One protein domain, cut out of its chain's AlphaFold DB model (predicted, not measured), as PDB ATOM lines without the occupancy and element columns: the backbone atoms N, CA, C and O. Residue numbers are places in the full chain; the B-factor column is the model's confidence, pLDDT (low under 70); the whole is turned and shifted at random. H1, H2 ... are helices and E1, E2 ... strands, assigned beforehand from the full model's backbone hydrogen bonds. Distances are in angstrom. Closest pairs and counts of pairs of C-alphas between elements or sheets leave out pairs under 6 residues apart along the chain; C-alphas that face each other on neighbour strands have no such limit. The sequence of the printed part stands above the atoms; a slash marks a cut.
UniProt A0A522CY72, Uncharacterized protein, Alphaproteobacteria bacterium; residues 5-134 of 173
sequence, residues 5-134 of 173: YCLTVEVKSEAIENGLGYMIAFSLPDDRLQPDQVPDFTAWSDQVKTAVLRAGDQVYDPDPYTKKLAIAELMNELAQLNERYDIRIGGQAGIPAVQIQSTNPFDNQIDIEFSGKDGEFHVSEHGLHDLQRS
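AT A GLANCE: This is residues 5 to 134 of the 173 residues of an uncharacterized protein of Alphaproteobacteria bacterium (UniProt A0A522CY72). A twisted sheet of five strands forms one layer, and two long helices, H1 and H2, lie side by side as a helical hairpin over one face of it. The short helix H3 follows the last strand and lies off the sheet, far from both long helices. The printed part has 130 residues with five named strands and three named helices, in the order E1 E2 H1 H2 E3 E4 E5 H3, and its class is mixed, helices and strands. The sheet runs E1 E2 E3 E4 E5, all antiparallel. The whole is compact, with a radius of gyration of the C-alphas of 14.7 A and spans of 40 by 32 by 28 A.

HOW THE PARTS SIT: The sheet holds E1, residues 5 to 11, E2, residues 20 to 27, E3, residues 98 to 102, E4, residues 109 to 114, and E5, residues 121 to 126; E1 and E5 are its edge strands. E1 and E2 form a hairpin, with N 7 and O 24 2.9 A apart, within hydrogen-bond range. E2 and E3 are antiparallel at 163 degrees, with N 23 and O 99 at 2.8 A. E3, E4 and E5 form a meander, each strand the antiparallel neighbour of the one before, with N 100 and O 110 at 2.8 A and N 113 and O 122 at 2.8 A. H1, residues 41 to 55, is on the sheet at a height of 8.8 A and lies over E1, slantwise to it at 41 degrees on the local plane. Their closest C-alphas are those of Val 11 and Leu 53, 6.4 A apart. H2, residues 64 to 84, is on the same face at a height of 9.9 A, over E4 and only just over E5, on which 3 of its C-alphas fall. H1 and H2 touch at a shallow tilt of 13 degrees, opposite ways; their closest C-alphas are those of Ala 55 and Ala 70, 5.4 A apart. H3, residues 128 to 131, is not on the sheet and is apart from H1 and H2. In H1 and H2 every O i to N i+4 pair is within hydrogen-bond range; H3 is too short for such a pair.

IN THESE COORDINATES: E1 begins at C-alpha 5 (309.513, 241.346, 213.775) and is 19.5 A long, and E2 is 23.1 A long. H1 is 21.1 A long. H2, 30.6 A long, begins at C-alpha 64 (328.942, 246.034, 237.015). E3, E4 and E5 measure 13.4 A, 16.9 A and 16.5 A. H3, 5.1 A long, ends at C-alpha 131 (333.434, 237.017, 216.577).

THE WHOLE: The two C-alphas farthest apart are those of Arg 32 and Asp 63, 44.0 A. The printed part has no cut. The links E2 to H1 and H2 to E3 are long, with 13 residues each. The mean pLDDT of the printed part is 81.3; it is under 70 at residues 15 to 18, 59 to 62, 93, 105, 115 to 119 and 127 to 134.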
ATOM      1  N   TYR A   5     309.328 239.952 214.136       89.44
ATOM      2  CA  TYR A   5     309.513 241.346 213.775       89.44
ATOM      3  C   TYR A   5     310.526 241.968 214.731       89.44
ATOM      4  O   TYR A   5     310.632 241.548 215.883       89.44
ATOM      5  N   CYS A   6     311.231 242.996 214.267       90.38
ATOM      6  CA  CYS A   6     312.184 243.734 215.087       90.38
ATOM      7  C   CYS A   6     311.774 245.203 215.176       90.38
ATOM      8  O   CYS A   6     311.470 245.832 214.161       90.38
ATOM      9  N   LEU A   7     311.788 245.749 216.391       90.44
ATOM     10  CA  LEU A   7     311.708 247.183 216.638       90.44
ATOM     11  C   LEU A   7     313.103 247.682 217.004       90.44
ATOM     12  O   LEU A   7     313.640 247.299 218.042       90.44
ATOM     13  N   THR A   8     313.668 248.540 216.158       92.12
ATOM     14  CA  THR A   8     314.956 249.183 216.422       92.12
ATOM     15  C   THR A   8     314.739 250.540 217.079       92.12
ATOM     16  O   THR A   8     313.918 251.336 216.618       92.12
ATOM     17  N   VAL A   9     315.476 250.807 218.152       88.88
ATOM     18  CA  VAL A   9     315.471 252.073 218.883       88.88
ATOM     19  C   VAL A   9     316.910 252.553 219.011       88.88
ATOM     20  O   VAL A   9     317.758 251.859 219.566       88.88
ATOM     21  N   GLU A  10     317.178 253.745 218.491       88.19
ATOM     22  CA  GLU A  10     318.475 254.404 218.614       88.19
ATOM     23  C   GLU A  10     318.477 255.296 219.857       88.19
ATOM     24  O   GLU A  10     317.580 256.121 220.057       88.19
ATOM     25  N   VAL A  11     319.498 255.138 220.691       85.56
ATOM     26  CA  VAL A  11     319.694 255.895 221.925       85.56
ATOM     27  C   VAL A  11     320.971 256.706 221.782       85.56
ATOM     28  O   VAL A  11     322.046 256.161 221.549       85.56
ATOM     29  N   LYS A  12     320.869 258.027 221.933       82.56
ATOM     30  CA  LYS A  12     322.057 258.882 222.006       82.56
ATOM     31  C   LYS A  12     322.735 258.671 223.356       82.56
ATOM     32  O   LYS A  12     322.064 258.740 224.379       82.56
ATOM     33  N   SER A  13     324.042 258.447 223.328       75.38
ATOM     34  CA  SER A  13     324.893 258.305 224.509       75.38
ATOM     35  C   SER A  13     325.896 259.453 224.543       75.38
ATOM     36  O   SER A  13     326.360 259.893 223.489       75.38
ATOM     37  N   GLU A  14     326.222 259.939 225.739       73.69
ATOM     38  CA  GLU A  14     327.341 260.875 225.923       73.69
ATOM     39  C   GLU A  14     328.687 260.134 226.008       73.69
ATOM     40  O   GLU A  14     329.720 260.701 225.654       73.69
ATOM     41  N   ALA A  15     328.669 258.861 226.420       68.69
ATOM     42  CA  ALA A  15     329.843 258.001 226.564       68.69
ATOM     43  C   ALA A  15     330.266 257.289 225.265       68.69
ATOM     44  O   ALA A  15     331.448 256.995 225.089       68.69
ATOM     45  N   ILE A  16     329.331 257.022 224.346       69.69
ATOM     46  CA  ILE A  16     329.590 256.279 223.102       69.69
ATOM     47  C   ILE A  16     329.383 257.169 221.878       69.69
ATOM     48  O   ILE A  16     328.292 257.687 221.631       69.69
ATOM     49  N   GLU A  17     330.430 257.296 221.059       66.50
ATOM     50  CA  GLU A  17     330.408 258.093 219.834       66.50
ATOM     51  C   GLU A  17     329.391 257.524 218.827       66.50
ATOM     52  O   GLU A  17     329.600 256.462 218.241       66.50
ATOM     53  N   ASN A  18     328.306 258.277 218.599       67.12
ATOM     54  CA  ASN A  18     327.123 257.944 217.783       67.12
ATOM     55  C   ASN A  18     326.044 257.065 218.450       67.12
ATOM     56  O   ASN A  18     324.998 256.850 217.836       67.12
ATOM     57  N   GLY A  19     326.211 256.682 219.720       82.31
ATOM     58  CA  GLY A  19     325.151 256.100 220.548       82.31
ATOM     59  C   GLY A  19     325.031 254.572 220.529       82.31
ATOM     60  O   GLY A  19     325.981 253.834 220.289       82.31
ATOM     61  N   LEU A  20     323.833 254.093 220.855       85.81
ATOM     62  CA  LEU A  20     323.497 252.682 221.016       85.81
ATOM     63  C   LEU A  20     322.286 252.318 220.161       85.81
ATOM     64  O   LEU A  20     321.308 253.064 220.097       85.81
ATOM     65  N   GLY A  21     322.325 251.137 219.556       88.69
ATOM     66  CA  GLY A  21     321.185 250.503 218.912       88.69
ATOM     67  C   GLY A  21     320.600 249.415 219.804       88.69
ATOM     68  O   GLY A  21     321.292 248.468 220.165       88.69
ATOM     69  N   TYR A  22     319.314 249.528 220.120       91.81
ATOM     70  CA  TYR A  22     318.528 248.459 220.725       91.81
ATOM     71  C   TYR A  22     317.646 247.829 219.655       91.81
ATOM     72  O   TYR A  22     316.886 248.528 218.988       91.81
ATOM     73  N   MET A  23     317.700 246.512 219.514       93.19
ATOM     74  CA  MET A  23     316.806 245.739 218.663       93.19
ATOM     75  C   MET A  23     315.945 244.829 219.539       93.19
ATOM     76  O   MET A  23     316.461 243.959 220.234       93.19
ATOM     77  N   ILE A  24     314.628 245.034 219.501       93.12
ATOM     78  CA  ILE A  24     313.644 244.274 220.280       93.12
ATOM     79  C   ILE A  24     312.904 243.322 219.346       93.12
ATOM     80  O   ILE A  24     312.165 243.773 218.466       93.12
ATOM     81  N   ALA A  25     313.088 242.017 219.535       92.06
ATOM     82  CA  ALA A  25     312.397 240.990 218.766       92.06
ATOM     83  C   ALA A  25     311.012 240.711 219.360       92.06
ATOM     84  O   ALA A  25     310.854 240.514 220.568       92.06
ATOM     85  N   PHE A  26     309.994 240.675 218.505       90.88
ATOM     86  CA  PHE A  26     308.622 240.407 218.910       90.88
ATOM     87  C   PHE A  26     307.853 239.590 217.873       90.88
ATOM     88  O   PHE A  26     308.242 239.457 216.714       90.88
ATOM     89  N   SER A  27     306.731 239.035 218.312       90.31
ATOM     90  CA  SER A  27     305.777 238.299 217.491       90.31
ATOM     91  C   SER A  27     304.376 238.863 217.688       90.31
ATOM     92  O   SER A  27     304.029 239.385 218.753       90.31
ATOM     93  N   LEU A  28     303.587 238.792 216.621       90.31
ATOM     94  CA  LEU A  28     302.202 239.240 216.611       90.31
ATOM     95  C   LEU A  28     301.273 238.080 217.007       90.31
ATOM     96  O   LEU A  28     301.634 236.920 216.805       90.31
ATOM     97  N   PRO A  29     300.067 238.363 217.530       88.25
ATOM     98  CA  PRO A  29     299.103 237.317 217.886       88.25
ATOM     99  C   PRO A  29     298.590 236.516 216.677       88.25
ATOM    100  O   PRO A  29     298.157 235.375 216.837       88.25
ATOM    101  N   ASP A  30     298.647 237.096 215.476       87.75
ATOM    102  CA  ASP A  30     298.352 236.428 214.208       87.75
ATOM    103  C   ASP A  30     299.452 236.756 213.184       87.75
ATOM    104  O   ASP A  30     299.655 237.913 212.817       87.75
ATOM    105  N   ASP A  31     300.135 235.719 212.690       82.38
ATOM    106  CA  ASP A  31     301.219 235.792 211.697       82.38
ATOM    107  C   ASP A  31     300.795 236.378 210.333       82.38
ATOM    108  O   ASP A  31     301.626 236.636 209.447       82.38
ATOM    109  N   ARG A  32     299.487 236.525 210.106       83.88
ATOM    110  CA  ARG A  32     298.926 237.151 208.902       83.88
ATOM    111  C   ARG A  32     298.877 238.669 209.007       83.88
ATOM    112  O   ARG A  32     298.844 239.318 207.963       83.88
ATOM    113  N   LEU A  33     298.871 239.209 210.223       85.00
ATOM    114  CA  LEU A  33     298.834 240.644 210.466       85.00
ATOM    115  C   LEU A  33     300.215 241.260 210.251       85.00
ATOM    116  O   LEU A  33     301.244 240.607 210.423       85.00
ATOM    117  N   GLN A  34     300.226 242.529 209.864       88.31
ATOM    118  CA  GLN A  34     301.402 243.390 209.935       88.31
ATOM    119  C   GLN A  34     301.331 244.263 211.196       88.31
ATOM    120  O   GLN A  34     300.234 244.470 211.719       88.31
ATOM    121  N   PRO A  35     302.462 244.782 211.708       86.50
ATOM    122  CA  PRO A  35     302.469 245.542 212.957       86.50
ATOM    123  C   PRO A  35     301.502 246.735 212.967       86.50
ATOM    124  O   PRO A  35     300.800 246.954 213.946       86.50
ATOM    125  N   ASP A  36     301.381 247.450 211.850       86.88
ATOM    126  CA  ASP A  36     300.460 248.580 211.656       86.88
ATOM    127  C   ASP A  36     298.971 248.189 211.656       86.88
ATOM    128  O   ASP A  36     298.100 249.048 211.791       86.88
ATOM    129  N   GLN A  37     298.671 246.898 211.525       87.62
ATOM    130  CA  GLN A  37     297.317 246.342 211.527       87.62
ATOM    131  C   GLN A  37     296.905 245.791 212.895       87.62
ATOM    132  O   GLN A  37     295.743 245.423 213.080       87.62
ATOM    133  N   VAL A  38     297.839 245.700 213.847       88.75
ATOM    134  CA  VAL A  38     297.570 245.175 215.186       88.75
ATOM    135  C   VAL A  38     297.035 246.299 216.077       88.75
ATOM    136  O   VAL A  38     297.694 247.336 216.218       88.75
ATOM    137  N   PRO A  39     295.854 246.123 216.701       87.38
ATOM    138  CA  PRO A  39     295.355 247.062 217.697       87.38
ATOM    139  C   PRO A  39     296.397 247.306 218.791       87.38
ATOM    140  O   PRO A  39     297.116 246.395 219.192       87.38
ATOM    141  N   ASP A  40     296.493 248.548 219.252       89.31
ATOM    142  CA  ASP A  40     297.427 248.979 220.296       89.31
ATOM    143  C   ASP A  40     298.927 248.884 219.961       89.31
ATOM    144  O   ASP A  40     299.746 249.232 220.814       89.31
ATOM    145  N   PHE A  41     299.319 248.521 218.729       91.50
ATOM    146  CA  PHE A  41     300.734 248.447 218.341       91.50
ATOM    147  C   PHE A  41     301.484 249.757 218.601       91.50
ATOM    148  O   PHE A  41     302.567 249.737 219.181       91.50
ATOM    149  N   THR A  42     300.896 250.904 218.249       92.81
ATOM    150  CA  THR A  42     301.505 252.217 218.512       92.81
ATOM    151  C   THR A  42     301.759 252.421 220.006       92.81
ATOM    152  O   THR A  42     302.889 252.708 220.399       92.81
ATOM    153  N   ALA A  43     300.746 252.185 220.848       93.31
ATOM    154  CA  ALA A  43     300.838 252.366 222.296       93.31
ATOM    155  C   ALA A  43     301.827 251.392 222.959       93.31
ATOM    156  O   ALA A  43     302.526 251.764 223.903       93.31
ATOM    157  N   TRP A  44     301.893 250.154 222.466       94.56
ATOM    158  CA  TRP A  44     302.899 249.176 222.866       94.56
ATOM    159  C   TRP A  44     304.304 249.641 222.456       94.56
ATOM    160  O   TRP A  44     305.191 249.725 223.302       94.56
ATOM    161  N   SER A  45     304.494 250.037 221.193       94.94
ATOM    162  CA  SER A  45     305.799 250.438 220.653       94.94
ATOM    163  C   SER A  45     306.362 251.680 221.345       94.94
ATOM    164  O   SER A  45     307.567 251.763 221.573       94.94
ATOM    165  N   ASP A  46     305.507 252.623 221.746       94.94
ATOM    166  CA  ASP A  46     305.924 253.823 222.469       94.94
ATOM    167  C   ASP A  46     306.308 253.520 223.921       94.94
ATOM    168  O   ASP A  46     307.239 254.130 224.450       94.94
ATOM    169  N   GLN A  47     305.676 252.529 224.556       95.69
ATOM    170  CA  GLN A  47     306.118 252.043 225.865       95.69
ATOM    171  C   GLN A  47     307.442 251.285 225.774       95.69
ATOM    172  O   GLN A  47     308.310 251.514 226.611       95.69
ATOM    173  N   VAL A  48     307.645 250.467 224.733       94.06
ATOM    174  CA  VAL A  48     308.945 249.822 224.479       94.06
ATOM    175  C   VAL A  48     310.040 250.874 224.295       94.06
ATOM    176  O   VAL A  48     311.062 250.813 224.975       94.06
ATOM    177  N   LYS A  49     309.821 251.884 223.442       93.31
ATOM    178  CA  LYS A  49     310.773 252.996 223.260       93.31
ATOM    179  C   LYS A  49     311.050 253.720 224.575       93.31
ATOM    180  O   LYS A  49     312.195 254.042 224.857       93.31
ATOM    181  N   THR A  50     310.017 253.964 225.382       94.12
ATOM    182  CA  THR A  50     310.157 254.629 226.685       94.12
ATOM    183  C   THR A  50     311.027 253.816 227.645       94.12
ATOM    184  O   THR A  50     311.910 254.387 228.282       94.12
ATOM    185  N   ALA A  51     310.813 252.499 227.720       93.06
ATOM    186  CA  ALA A  51     311.613 251.592 228.543       93.06
ATOM    187  C   ALA A  51     313.081 251.575 228.090       93.06
ATOM    188  O   ALA A  51     313.989 251.726 228.905       93.06
ATOM    189  N   VAL A  52     313.317 251.489 226.776       91.88
ATOM    190  CA  VAL A  52     314.666 251.543 226.188       91.88
ATOM    191  C   VAL A  52     315.356 252.878 226.473       91.88
ATOM    192  O   VAL A  52     316.502 252.897 226.910       91.88
ATOM    193  N   LEU A  53     314.668 254.005 226.279       89.44
ATOM    194  CA  LEU A  53     315.232 255.333 226.545       89.44
ATOM    195  C   LEU A  53     315.533 255.557 228.032       89.44
ATOM    196  O   LEU A  53     316.449 256.309 228.351       89.44
ATOM    197  N   ARG A  54     314.789 254.911 228.940       88.50
ATOM    198  CA  ARG A  54     315.076 254.934 230.381       88.50
ATOM    199  C   ARG A  54     316.320 254.117 230.727       88.50
ATOM    200  O   ARG A  54     317.117 254.585 231.533       88.50
ATOM    201  N   ALA A  55     316.487 252.943 230.115       86.56
ATOM    202  CA  ALA A  55     317.708 252.146 230.245       86.56
ATOM    203  C   ALA A  55     318.929 252.889 229.669       86.56
ATOM    204  O   ALA A  55     320.026 252.811 230.220       86.56
ATOM    205  N   GLY A  56     318.718 253.666 228.602       82.81
ATOM    206  CA  GLY A  56     319.690 254.626 228.095       82.81
ATOM    207  C   GLY A  56     321.001 253.962 227.671       82.81
ATOM    208  O   GLY A  56     321.012 252.911 227.027       82.81
ATOM    209  N   ASP A  57     322.113 254.578 228.057       75.38
ATOM    210  CA  ASP A  57     323.471 254.054 227.920       75.38
ATOM    211  C   ASP A  57     324.036 253.436 229.203       75.38
ATOM    212  O   ASP A  57     325.172 252.961 229.214       75.38
ATOM    213  N   GLN A  58     323.214 253.292 230.247       74.69
ATOM    214  CA  GLN A  58     323.593 252.649 231.514       74.69
ATOM    215  C   GLN A  58     323.936 251.160 231.365       74.69
ATOM    216  O   GLN A  58     324.368 250.510 232.313       74.69
ATOM    217  N   VAL A  59     323.731 250.582 230.186       66.81
ATOM    218  CA  VAL A  59     324.158 249.216 229.886       66.81
ATOM    219  C   VAL A  59     325.649 249.164 229.499       66.81
ATOM    220  O   VAL A  59     326.292 248.127 229.666       66.81
ATOM    221  N   TYR A  60     326.219 250.285 229.049       69.50
ATOM    222  CA  TYR A  60     327.626 250.406 228.659       69.50
ATOM    223  C   TYR A  60     328.443 251.345 229.554       69.50
ATOM    224  O   TYR A  60     329.660 251.185 229.604       69.50
ATOM    225  N   ASP A  61     327.801 252.270 230.273       65.06
ATOM    226  CA  ASP A  61     328.483 253.303 231.066       65.06
ATOM    227  C   ASP A  61     328.339 253.216 232.603       65.06
ATOM    228  O   ASP A  61     328.191 254.238 233.277       65.06
ATOM    229  N   PRO A  62     328.330 252.018 233.218       57.56
ATOM    230  CA  PRO A  62     328.643 252.033 234.643       57.56
ATOM    231  C   PRO A  62     329.365 250.790 235.170       57.56
ATOM    232  O   PRO A  62     329.605 249.791 234.488       57.56
ATOM    233  N   ASP A  63     329.689 250.855 236.460       74.06
ATOM    234  CA  ASP A  63     330.143 249.716 237.237       74.06
ATOM    235  C   ASP A  63     329.202 248.490 237.072       74.06
ATOM    236  O   ASP A  63     328.008 248.631 236.774       74.06
ATOM    237  N   PRO A  64     329.697 247.257 237.302       76.62
ATOM    238  CA  PRO A  64     328.942 246.034 237.015       76.62
ATOM    239  C   PRO A  64     327.579 245.909 237.710       76.62
ATOM    240  O   PRO A  64     326.751 245.110 237.269       76.62
ATOM    241  N   TYR A  65     327.341 246.621 238.817       77.75
ATOM    242  CA  TYR A  65     326.058 246.579 239.516       77.75
ATOM    243  C   TYR A  65     325.002 247.404 238.782       77.75
ATOM    244  O   TYR A  65     323.909 246.903 238.518       77.75
ATOM    245  N   THR A  66     325.340 248.630 238.396       81.62
ATOM    246  CA  THR A  66     324.424 249.532 237.690       81.62
ATOM    247  C   THR A  66     324.031 248.963 236.324       81.62
ATOM    248  O   THR A  66     322.851 248.976 235.982       81.62
ATOM    249  N   LYS A  67     324.967 248.325 235.604       83.19
ATOM    250  CA  LYS A  67     324.666 247.621 234.344       83.19
ATOM    251  C   LYS A  67     323.610 246.532 234.543       83.19
ATOM    252  O   LYS A  67     322.649 246.430 233.784       83.19
ATOM    253  N   LYS A  68     323.765 245.714 235.592       81.38
ATOM    254  CA  LYS A  68     322.799 244.656 235.930       81.38
ATOM    255  C   LYS A  68     321.440 245.225 236.311       81.38
ATOM    256  O   LYS A  68     320.431 244.636 235.937       81.38
ATOM    257  N   LEU A  69     321.419 246.331 237.056       84.31
ATOM    258  CA  LEU A  69     320.182 246.997 237.446       84.31
ATOM    259  C   LEU A  69     319.441 247.530 236.215       84.31
ATOM    260  O   LEU A  69     318.274 247.198 236.048       84.31
ATOM    261  N   ALA A  70     320.131 248.240 235.319       86.31
ATOM    262  CA  ALA A  70     319.547 248.772 234.087       86.31
ATOM    263  C   ALA A  70     318.957 247.662 233.199       86.31
ATOM    264  O   ALA A  70     317.825 247.771 232.730       86.31
ATOM    265  N   ILE A  71     319.686 246.551 233.025       88.06
ATOM    266  CA  ILE A  71     319.180 245.385 232.287       88.06
ATOM    267  C   ILE A  71     317.957 244.779 232.989       88.06
ATOM    268  O   ILE A  71     316.960 244.478 232.337       88.06
ATOM    269  N   ALA A  72     318.002 244.597 234.310       85.44
ATOM    270  CA  ALA A  72     316.892 244.009 235.055       85.44
ATOM    271  C   ALA A  72     315.629 244.883 235.014       85.44
ATOM    272  O   ALA A  72     314.529 244.351 234.864       85.44
ATOM    273  N   GLU A  73     315.775 246.205 235.120       88.56
ATOM    274  CA  GLU A  73     314.672 247.161 235.008       88.56
ATOM    275  C   GLU A  73     314.064 247.142 233.606       88.56
ATOM    276  O   GLU A  73     312.849 246.966 233.481       88.56
ATOM    277  N   LEU A  74     314.901 247.200 232.562       91.19
ATOM    278  CA  LEU A  74     314.458 247.068 231.174       91.19
ATOM    279  C   LEU A  74     313.654 245.779 230.981       91.19
ATOM    280  O   LEU A  74     312.517 245.814 230.515       91.19
ATOM    281  N   MET A  75     314.209 244.636 231.385       88.69
ATOM    282  CA  MET A  75     313.555 243.341 231.197       88.69
ATOM    283  C   MET A  75     312.257 243.211 231.993       88.69
ATOM    284  O   MET A  75     311.296 242.625 231.495       88.69
ATOM    285  N   ASN A  76     312.189 243.786 233.193       87.25
ATOM    286  CA  ASN A  76     310.961 243.832 233.980       87.25
ATOM    287  C   ASN A  76     309.872 244.673 233.290       87.25
ATOM    288  O   ASN A  76     308.717 244.254 233.247       87.25
ATOM    289  N   GLU A  77     310.223 245.819 232.704       90.88
ATOM    290  CA  GLU A  77     309.274 246.630 231.932       90.88
ATOM    291  C   GLU A  77     308.780 245.891 230.684       90.88
ATOM    292  O   GLU A  77     307.575 245.825 230.439       90.88
ATOM    293  N   LEU A  78     309.682 245.256 229.929       91.38
ATOM    294  CA  LEU A  78     309.304 244.466 228.755       91.38
ATOM    295  C   LEU A  78     308.438 243.248 229.133       91.38
ATOM    296  O   LEU A  78     307.489 242.922 228.417       91.38
ATOM    297  N   ALA A  79     308.696 242.606 230.277       88.38
ATOM    298  CA  ALA A  79     307.867 241.516 230.791       88.38
ATOM    299  C   ALA A  79     306.442 241.986 231.139       88.38
ATOM    300  O   ALA A  79     305.472 241.320 230.782       88.38
ATOM    301  N   GLN A  80     306.289 243.165 231.748       90.38
ATOM    302  CA  GLN A  80     304.967 243.747 232.017       90.38
ATOM    303  C   GLN A  80     304.202 244.068 230.727       90.38
ATOM    304  O   GLN A  80     302.982 243.901 230.668       90.38
ATOM    305  N   LEU A  81     304.899 244.489 229.665       91.56
ATOM    306  CA  LEU A  81     304.275 244.670 228.352       91.56
ATOM    307  C   LEU A  81     303.792 243.343 227.769       91.56
ATOM    308  O   LEU A  81     302.688 243.297 227.231       91.56
ATOM    309  N   ASN A  82     304.557 242.263 227.939       89.56
ATOM    310  CA  ASN A  82     304.112 240.922 227.567       89.56
ATOM    311  C   ASN A  82     302.867 240.482 228.354       89.56
ATOM    312  O   ASN A  82     302.036 239.764 227.812       89.56
ATOM    313  N   GLU A  83     302.689 240.879 229.613       88.75
ATOM    314  CA  GLU A  83     301.465 240.558 230.365       88.75
ATOM    315  C   GLU A  83     300.255 241.385 229.908       88.75
ATOM    316  O   GLU A  83     299.126 240.894 229.912       88.75
ATOM    317  N   ARG A  84     300.493 242.637 229.506       90.44
ATOM    318  CA  ARG A  84     299.447 243.611 229.177       90.44
ATOM    319  C   ARG A  84     298.957 243.540 227.731       90.44
ATOM    320  O   ARG A  84     297.798 243.867 227.482       90.44
ATOM    321  N   TYR A  85     299.828 243.175 226.796       90.38
ATOM    322  CA  TYR A  85     299.553 243.175 225.361       90.38
ATOM    323  C   TYR A  85     299.616 241.764 224.776       90.38
ATOM    324  O   TYR A  85     300.350 240.893 225.243       90.38
ATOM    325  N   ASP A  86     298.880 241.553 223.687       89.12
ATOM    326  CA  ASP A  86     298.952 240.304 222.924       89.12
ATOM    327  C   ASP A  86     300.180 240.226 222.003       89.12
ATOM    328  O   ASP A  86     300.496 239.154 221.488       89.12
ATOM    329  N   ILE A  87     300.909 241.335 221.849       90.56
ATOM    330  CA  ILE A  87     302.210 241.396 221.180       90.56
ATOM    331  C   ILE A  87     303.267 240.828 222.131       90.56
ATOM    332  O   ILE A  87     303.413 241.306 223.256       90.56
ATOM    333  N   ARG A  88     304.008 239.808 221.686       89.25
ATOM    334  CA  ARG A  88     304.943 239.061 222.537       89.25
ATOM    335  C   ARG A  88     306.383 239.358 222.161       89.25
ATOM    336  O   ARG A  88     306.835 238.939 221.100       89.25
ATOM    337  N   ILE A  89     307.100 240.031 223.051       90.12
ATOM    338  CA  ILE A  89     308.553 240.182 223.013       90.12
ATOM    339  C   ILE A  89     309.180 238.839 223.370       90.12
ATOM    340  O   ILE A  89     308.843 238.243 224.396       90.12
ATOM    341  N   GLY A  90     310.092 238.363 222.532       86.00
ATOM    342  CA  GLY A  90     310.742 237.079 222.726       86.00
ATOM    343  C   GLY A  90     311.675 236.738 221.578       86.00
ATOM    344  O   GLY A  90     311.422 237.100 220.429       86.00
ATOM    345  N   GLY A  91     312.745 236.015 221.904       74.44
ATOM    346  CA  GLY A  91     313.673 235.510 220.906       74.44
ATOM    347  C   GLY A  91     313.060 234.362 220.106       74.44
ATOM    348  O   GLY A  91     312.415 233.472 220.666       74.44
ATOM    349  N   GLN A  92     313.250 234.371 218.790       71.88
ATOM    350  CA  GLN A  92     312.860 233.280 217.900       71.88
ATOM    351  C   GLN A  92     313.940 233.039 216.848       71.88
ATOM    352  O   GLN A  92     314.574 233.972 216.368       71.88
ATOM    353  N   ALA A  93     314.120 231.771 216.465       67.25
ATOM    354  CA  ALA A  93     314.998 231.365 215.363       67.25
ATOM    355  C   ALA A  93     316.454 231.883 215.469       67.25
ATOM    356  O   ALA A  93     317.062 232.223 214.459       67.25
ATOM    357  N   GLY A  94     317.012 231.920 216.685       70.62
ATOM    358  CA  GLY A  94     318.387 232.379 216.934       70.62
ATOM    359  C   GLY A  94     318.545 233.896 217.052       70.62
ATOM    360  O   GLY A  94     319.670 234.374 217.142       70.62
ATOM    361  N   ILE A  95     317.443 234.650 217.056       79.19
ATOM    362  CA  ILE A  95     317.433 236.081 217.376       79.19
ATOM    363  C   ILE A  95     317.138 236.218 218.877       79.19
ATOM    364  O   ILE A  95     316.137 235.648 219.327       79.19
ATOM    365  N   PRO A  96     317.959 236.946 219.657       88.38
ATOM    366  CA  PRO A  96     317.668 237.216 221.063       88.38
ATOM    367  C   PRO A  96     316.426 238.106 221.199       88.38
ATOM    368  O   PRO A  96     316.007 238.778 220.258       88.38
ATOM    369  N   ALA A  97     315.813 238.125 222.380       89.62
ATOM    370  CA  ALA A  97     314.654 238.982 222.624       89.62
ATOM    371  C   ALA A  97     315.023 240.469 222.588       89.62
ATOM    372  O   ALA A  97     314.261 241.290 222.077       89.62
ATOM    373  N   VAL A  98     316.196 240.798 223.127       91.81
ATOM    374  CA  VAL A  98     316.796 242.127 223.062       91.81
ATOM    375  C   VAL A  98     318.246 241.965 222.643       91.81
ATOM    376  O   VAL A  98     318.972 241.175 223.236       91.81
ATOM    377  N   GLN A  99     318.665 242.725 221.644       92.38
ATOM    378  CA  GLN A  99     320.064 242.892 221.281       92.38
ATOM    379  C   GLN A  99     320.433 244.357 221.454       92.38
ATOM    380  O   GLN A  99     319.699 245.241 221.010       92.38
ATOM    381  N   ILE A 100     321.561 244.605 222.104       90.62
ATOM    382  CA  ILE A 100     322.090 245.940 222.345       90.62
ATOM    383  C   ILE A 100     323.469 245.998 221.709       90.62
ATOM    384  O   ILE A 100     324.327 245.152 221.973       90.62
ATOM    385  N   GLN A 101     323.656 246.983 220.838       87.88
ATOM    386  CA  GLN A 101     324.873 247.164 220.070       87.88
ATOM    387  C   GLN A 101     325.350 248.611 220.171       87.88
ATOM    388  O   GLN A 101     324.597 249.551 219.925       87.88
ATOM    389  N   SER A 102     326.626 248.776 220.500       83.12
ATOM    390  CA  SER A 102     327.319 250.058 220.409       83.12
ATOM    391  C   SER A 102     327.654 250.392 218.959       83.12
ATOM    392  O   SER A 102     328.004 249.512 218.168       83.12
ATOM    393  N   THR A 103     327.588 251.673 218.598       78.06
ATOM    394  CA  THR A 103     328.129 252.151 217.316       78.06
ATOM    395  C   THR A 103     329.649 252.046 217.251       78.06
ATOM    396  O   THR A 103     330.212 252.001 216.156       78.06
ATOM    397  N   ASN A 104     330.322 251.981 218.401       76.94
ATOM    398  CA  ASN A 104     331.727 251.629 218.468       76.94
ATOM    399  C   ASN A 104     331.866 250.097 218.364       76.94
ATOM    400  O   ASN A 104     331.456 249.374 219.275       76.94
ATOM    401  N   PRO A 105     332.477 249.575 217.284       69.81
ATOM    402  CA  PRO A 105     332.566 248.136 217.067       69.81
ATOM    403  C   PRO A 105     333.403 247.425 218.135       69.81
ATOM    404  O   PRO A 105     333.263 246.222 218.296       69.81
ATOM    405  N   PHE A 106     334.279 248.124 218.858       75.19
ATOM    406  CA  PHE A 106     335.146 247.498 219.857       75.19
ATOM    407  C   PHE A 106     334.435 247.151 221.169       75.19
ATOM    408  O   PHE A 106     334.996 246.389 221.958       75.19
ATOM    409  N   ASP A 107     333.230 247.671 221.397       77.00
ATOM    410  CA  ASP A 107     332.465 247.354 222.598       77.00
ATOM    411  C   ASP A 107     331.750 246.002 222.456       77.00
ATOM    412  O   ASP A 107     331.435 245.541 221.357       77.00
ATOM    413  N   ASN A 108     331.474 245.350 223.588       81.88
ATOM    414  CA  ASN A 108     330.760 244.075 223.589       81.88
ATOM    415  C   ASN A 108     329.334 244.258 223.064       81.88
ATOM    416  O   ASN A 108     328.637 245.166 223.500       81.88
ATOM    417  N   GLN A 109     328.851 243.360 222.214       86.31
ATOM    418  CA  GLN A 109     327.417 243.222 221.963       86.31
ATOM    419  C   GLN A 109     326.762 242.521 223.154       86.31
ATOM    420  O   GLN A 109     327.359 241.619 223.746       86.31
ATOM    421  N   ILE A 110     325.542 242.919 223.506       88.38
ATOM    422  CA  ILE A 110     324.796 242.327 224.618       88.38
ATOM    423  C   ILE A 110     323.509 241.737 224.066       88.38
ATOM    424  O   ILE A 110     322.665 242.462 223.543       88.38
ATOM    425  N   ASP A 111     323.357 240.430 224.217       90.00
ATOM    426  CA  ASP A 111     322.174 239.695 223.800       90.00
ATOM    427  C   ASP A 111     321.418 239.219 225.044       90.00
ATOM    428  O   ASP A 111     322.004 238.739 226.017       90.00
ATOM    429  N   ILE A 112     320.099 239.394 225.038       88.50
ATOM    430  CA  ILE A 112     319.223 239.034 226.148       88.50
ATOM    431  C   ILE A 112     318.101 238.143 225.628       88.50
ATOM    432  O   ILE A 112     317.345 238.515 224.730       88.50
ATOM    433  N   GLU A 113     317.957 236.968 226.223       87.06
ATOM    434  CA  GLU A 113     316.932 235.984 225.886       87.06
ATOM    435  C   GLU A 113     315.895 235.883 227.005       87.06
ATOM    436  O   GLU A 113     316.257 235.791 228.174       87.06
ATOM    437  N   PHE A 114     314.603 235.837 226.671       78.88
ATOM    438  CA  PHE A 114     313.565 235.482 227.644       78.88
ATOM    439  C   PHE A 114     313.559 233.967 227.870       78.88
ATOM    440  O   PHE A 114     313.247 233.195 226.961       78.88
ATOM    441  N   SER A 115     313.840 233.532 229.096       67.50
ATOM    442  CA  SER A 115     313.782 232.128 229.494       67.50
ATOM    443  C   SER A 115     312.416 231.808 230.115       67.50
ATOM    444  O   SER A 115     312.291 231.576 231.310       67.50
ATOM    445  N   GLY A 116     311.357 231.798 229.300       59.03
ATOM    446  CA  GLY A 116     310.010 231.386 229.724       59.03
ATOM    447  C   GLY A 116     309.016 232.534 229.938       59.03
ATOM    448  O   GLY A 116     309.146 233.600 229.345       59.03
ATOM    449  N   LYS A 117     307.959 232.279 230.726       51.88
ATOM    450  CA  LYS A 117     306.817 233.201 230.905       51.88
ATOM    451  C   LYS A 117     306.970 234.178 232.079       51.88
ATOM    452  O   LYS A 117     306.332 235.222 232.057       51.88
ATOM    453  N   ASP A 118     307.833 233.879 233.054       53.50
ATOM    454  CA  ASP A 118     307.851 234.550 234.370       53.50
ATOM    455  C   ASP A 118     308.908 235.672 234.493       53.50
ATOM    456  O   ASP A 118     309.456 235.936 235.576       53.50
ATOM    457  N   GLY A 119     309.236 236.321 233.370       55.44
ATOM    458  CA  GLY A 119     310.240 237.391 233.318       55.44
ATOM    459  C   GLY A 119     311.655 236.928 233.680       55.44
ATOM    460  O   GLY A 119     312.483 237.742 234.084       55.44
ATOM    461  N   GLU A 120     311.930 235.626 233.603       73.44
ATOM    462  CA  GLU A 120     313.296 235.113 233.661       73.44
ATOM    463  C   GLU A 120     313.990 235.402 232.330       73.44
ATOM    464  O   GLU A 120     313.379 235.307 231.260       73.44
ATOM    465  N   PHE A 121     315.259 235.787 232.399       79.06
ATOM    466  CA  PHE A 121     316.044 236.099 231.220       79.06
ATOM    467  C   PHE A 121     317.501 235.681 231.389       79.06
ATOM    468  O   PHE A 121     318.040 235.635 232.498       79.06
ATOM    469  N   HIS A 122     318.134 235.393 230.261       84.12
ATOM    470  CA  HIS A 122     319.559 235.142 230.157       84.12
ATOM    471  C   HIS A 122     320.228 236.313 229.448       84.12
ATOM    472  O   HIS A 122     319.668 236.830 228.491       84.12
ATOM    473  N   VAL A 123     321.410 236.719 229.907       85.31
ATOM    474  CA  VAL A 123     322.220 237.756 229.255       85.31
ATOM    475  C   VAL A 123     323.541 237.131 228.843       85.31
ATOM    476  O   VAL A 123     324.220 236.529 229.681       85.31
ATOM    477  N   SER A 124     323.915 237.316 227.585       85.00
ATOM    478  CA  SER A 124     325.232 236.997 227.053       85.00
ATOM    479  C   SER A 124     325.903 238.260 226.521       85.00
ATOM    480  O   SER A 124     325.266 239.140 225.946       85.00
ATOM    481  N   GLU A 125     327.210 238.363 226.747       84.31
ATOM    482  CA  GLU A 125     328.035 239.433 226.194       84.31
ATOM    483  C   GLU A 125     329.028 238.833 225.207       84.31
ATOM    484  O   GLU A 125     329.714 237.859 225.524       84.31
ATOM    485  N   HIS A 126     329.112 239.425 224.022       79.38
ATOM    486  CA  HIS A 126     329.968 238.970 222.936       79.38
ATOM    487  C   HIS A 126     330.960 240.076 222.591       79.38
ATOM    488  O   HIS A 126     330.591 241.108 222.031       79.38
ATOM    489  N   GLY A 127     332.231 239.869 222.933       67.00
ATOM    490  CA  GLY A 127     333.306 240.759 222.503       67.00
ATOM    491  C   GLY A 127     333.719 240.486 221.057       67.00
ATOM    492  O   GLY A 127     333.560 239.379 220.538       67.00
ATOM    493  N   LEU A 128     334.344 241.467 220.403       52.78
ATOM    494  CA  LEU A 128     334.830 241.317 219.025       52.78
ATOM    495  C   LEU A 128     335.890 240.197 218.875       52.78
ATOM    496  O   LEU A 128     336.060 239.634 217.792       52.78
ATOM    497  N   HIS A 129     336.554 239.805 219.971       50.22
ATOM    498  CA  HIS A 129     337.464 238.654 220.008       50.22
ATOM    499  C   HIS A 129     336.763 237.288 219.914       50.22
ATOM    500  O   HIS A 129     337.388 236.339 219.440       50.22
ATOM    501  N   ASP A 130     335.479 237.190 220.270       46.38
ATOM    502  CA  ASP A 130     334.692 235.963 220.089       46.38
ATOM    503  C   ASP A 130     334.130 235.844 218.660       46.38
ATOM    504  O   ASP A 130     333.997 234.741 218.130       46.38
ATOM    505  N   LEU A 131     333.904 236.973 217.972       40.84
ATOM    506  CA  LEU A 131     333.434 237.017 216.577       40.84
ATOM    507  C   LEU A 131     334.537 236.716 215.538       40.84
ATOM    508  O   LEU A 131     334.239 236.292 214.417       40.84
ATOM    509  N   GLN A 132     335.822 236.859 215.897       35.12
ATOM    510  CA  GLN A 132     336.961 236.611 214.995       35.12
ATOM    511  C   GLN A 132     337.249 235.132 214.677       35.12
ATOM    512  O   GLN A 132     338.181 234.842 213.922       35.12
ATOM    513  N   ARG A 133     336.457 234.174 215.170       38.84
ATOM    514  CA  ARG A 133     336.558 232.779 214.700       38.84
ATOM    515  C   ARG A 133     335.701 232.458 213.475       38.84
ATOM    516  O   ARG A 133     335.598 231.293 213.100       38.84
ATOM    517  N   SER A 134     335.157 233.462 212.796       37.34
ATOM    518  CA  SER A 134     334.598 233.273 211.456       37.34
ATOM    519  C   SER A 134     335.732 233.267 210.424       37.34
ATOM    520  O   SER A 134     336.093 234.302 209.870       37.34
TER     521      SER A 134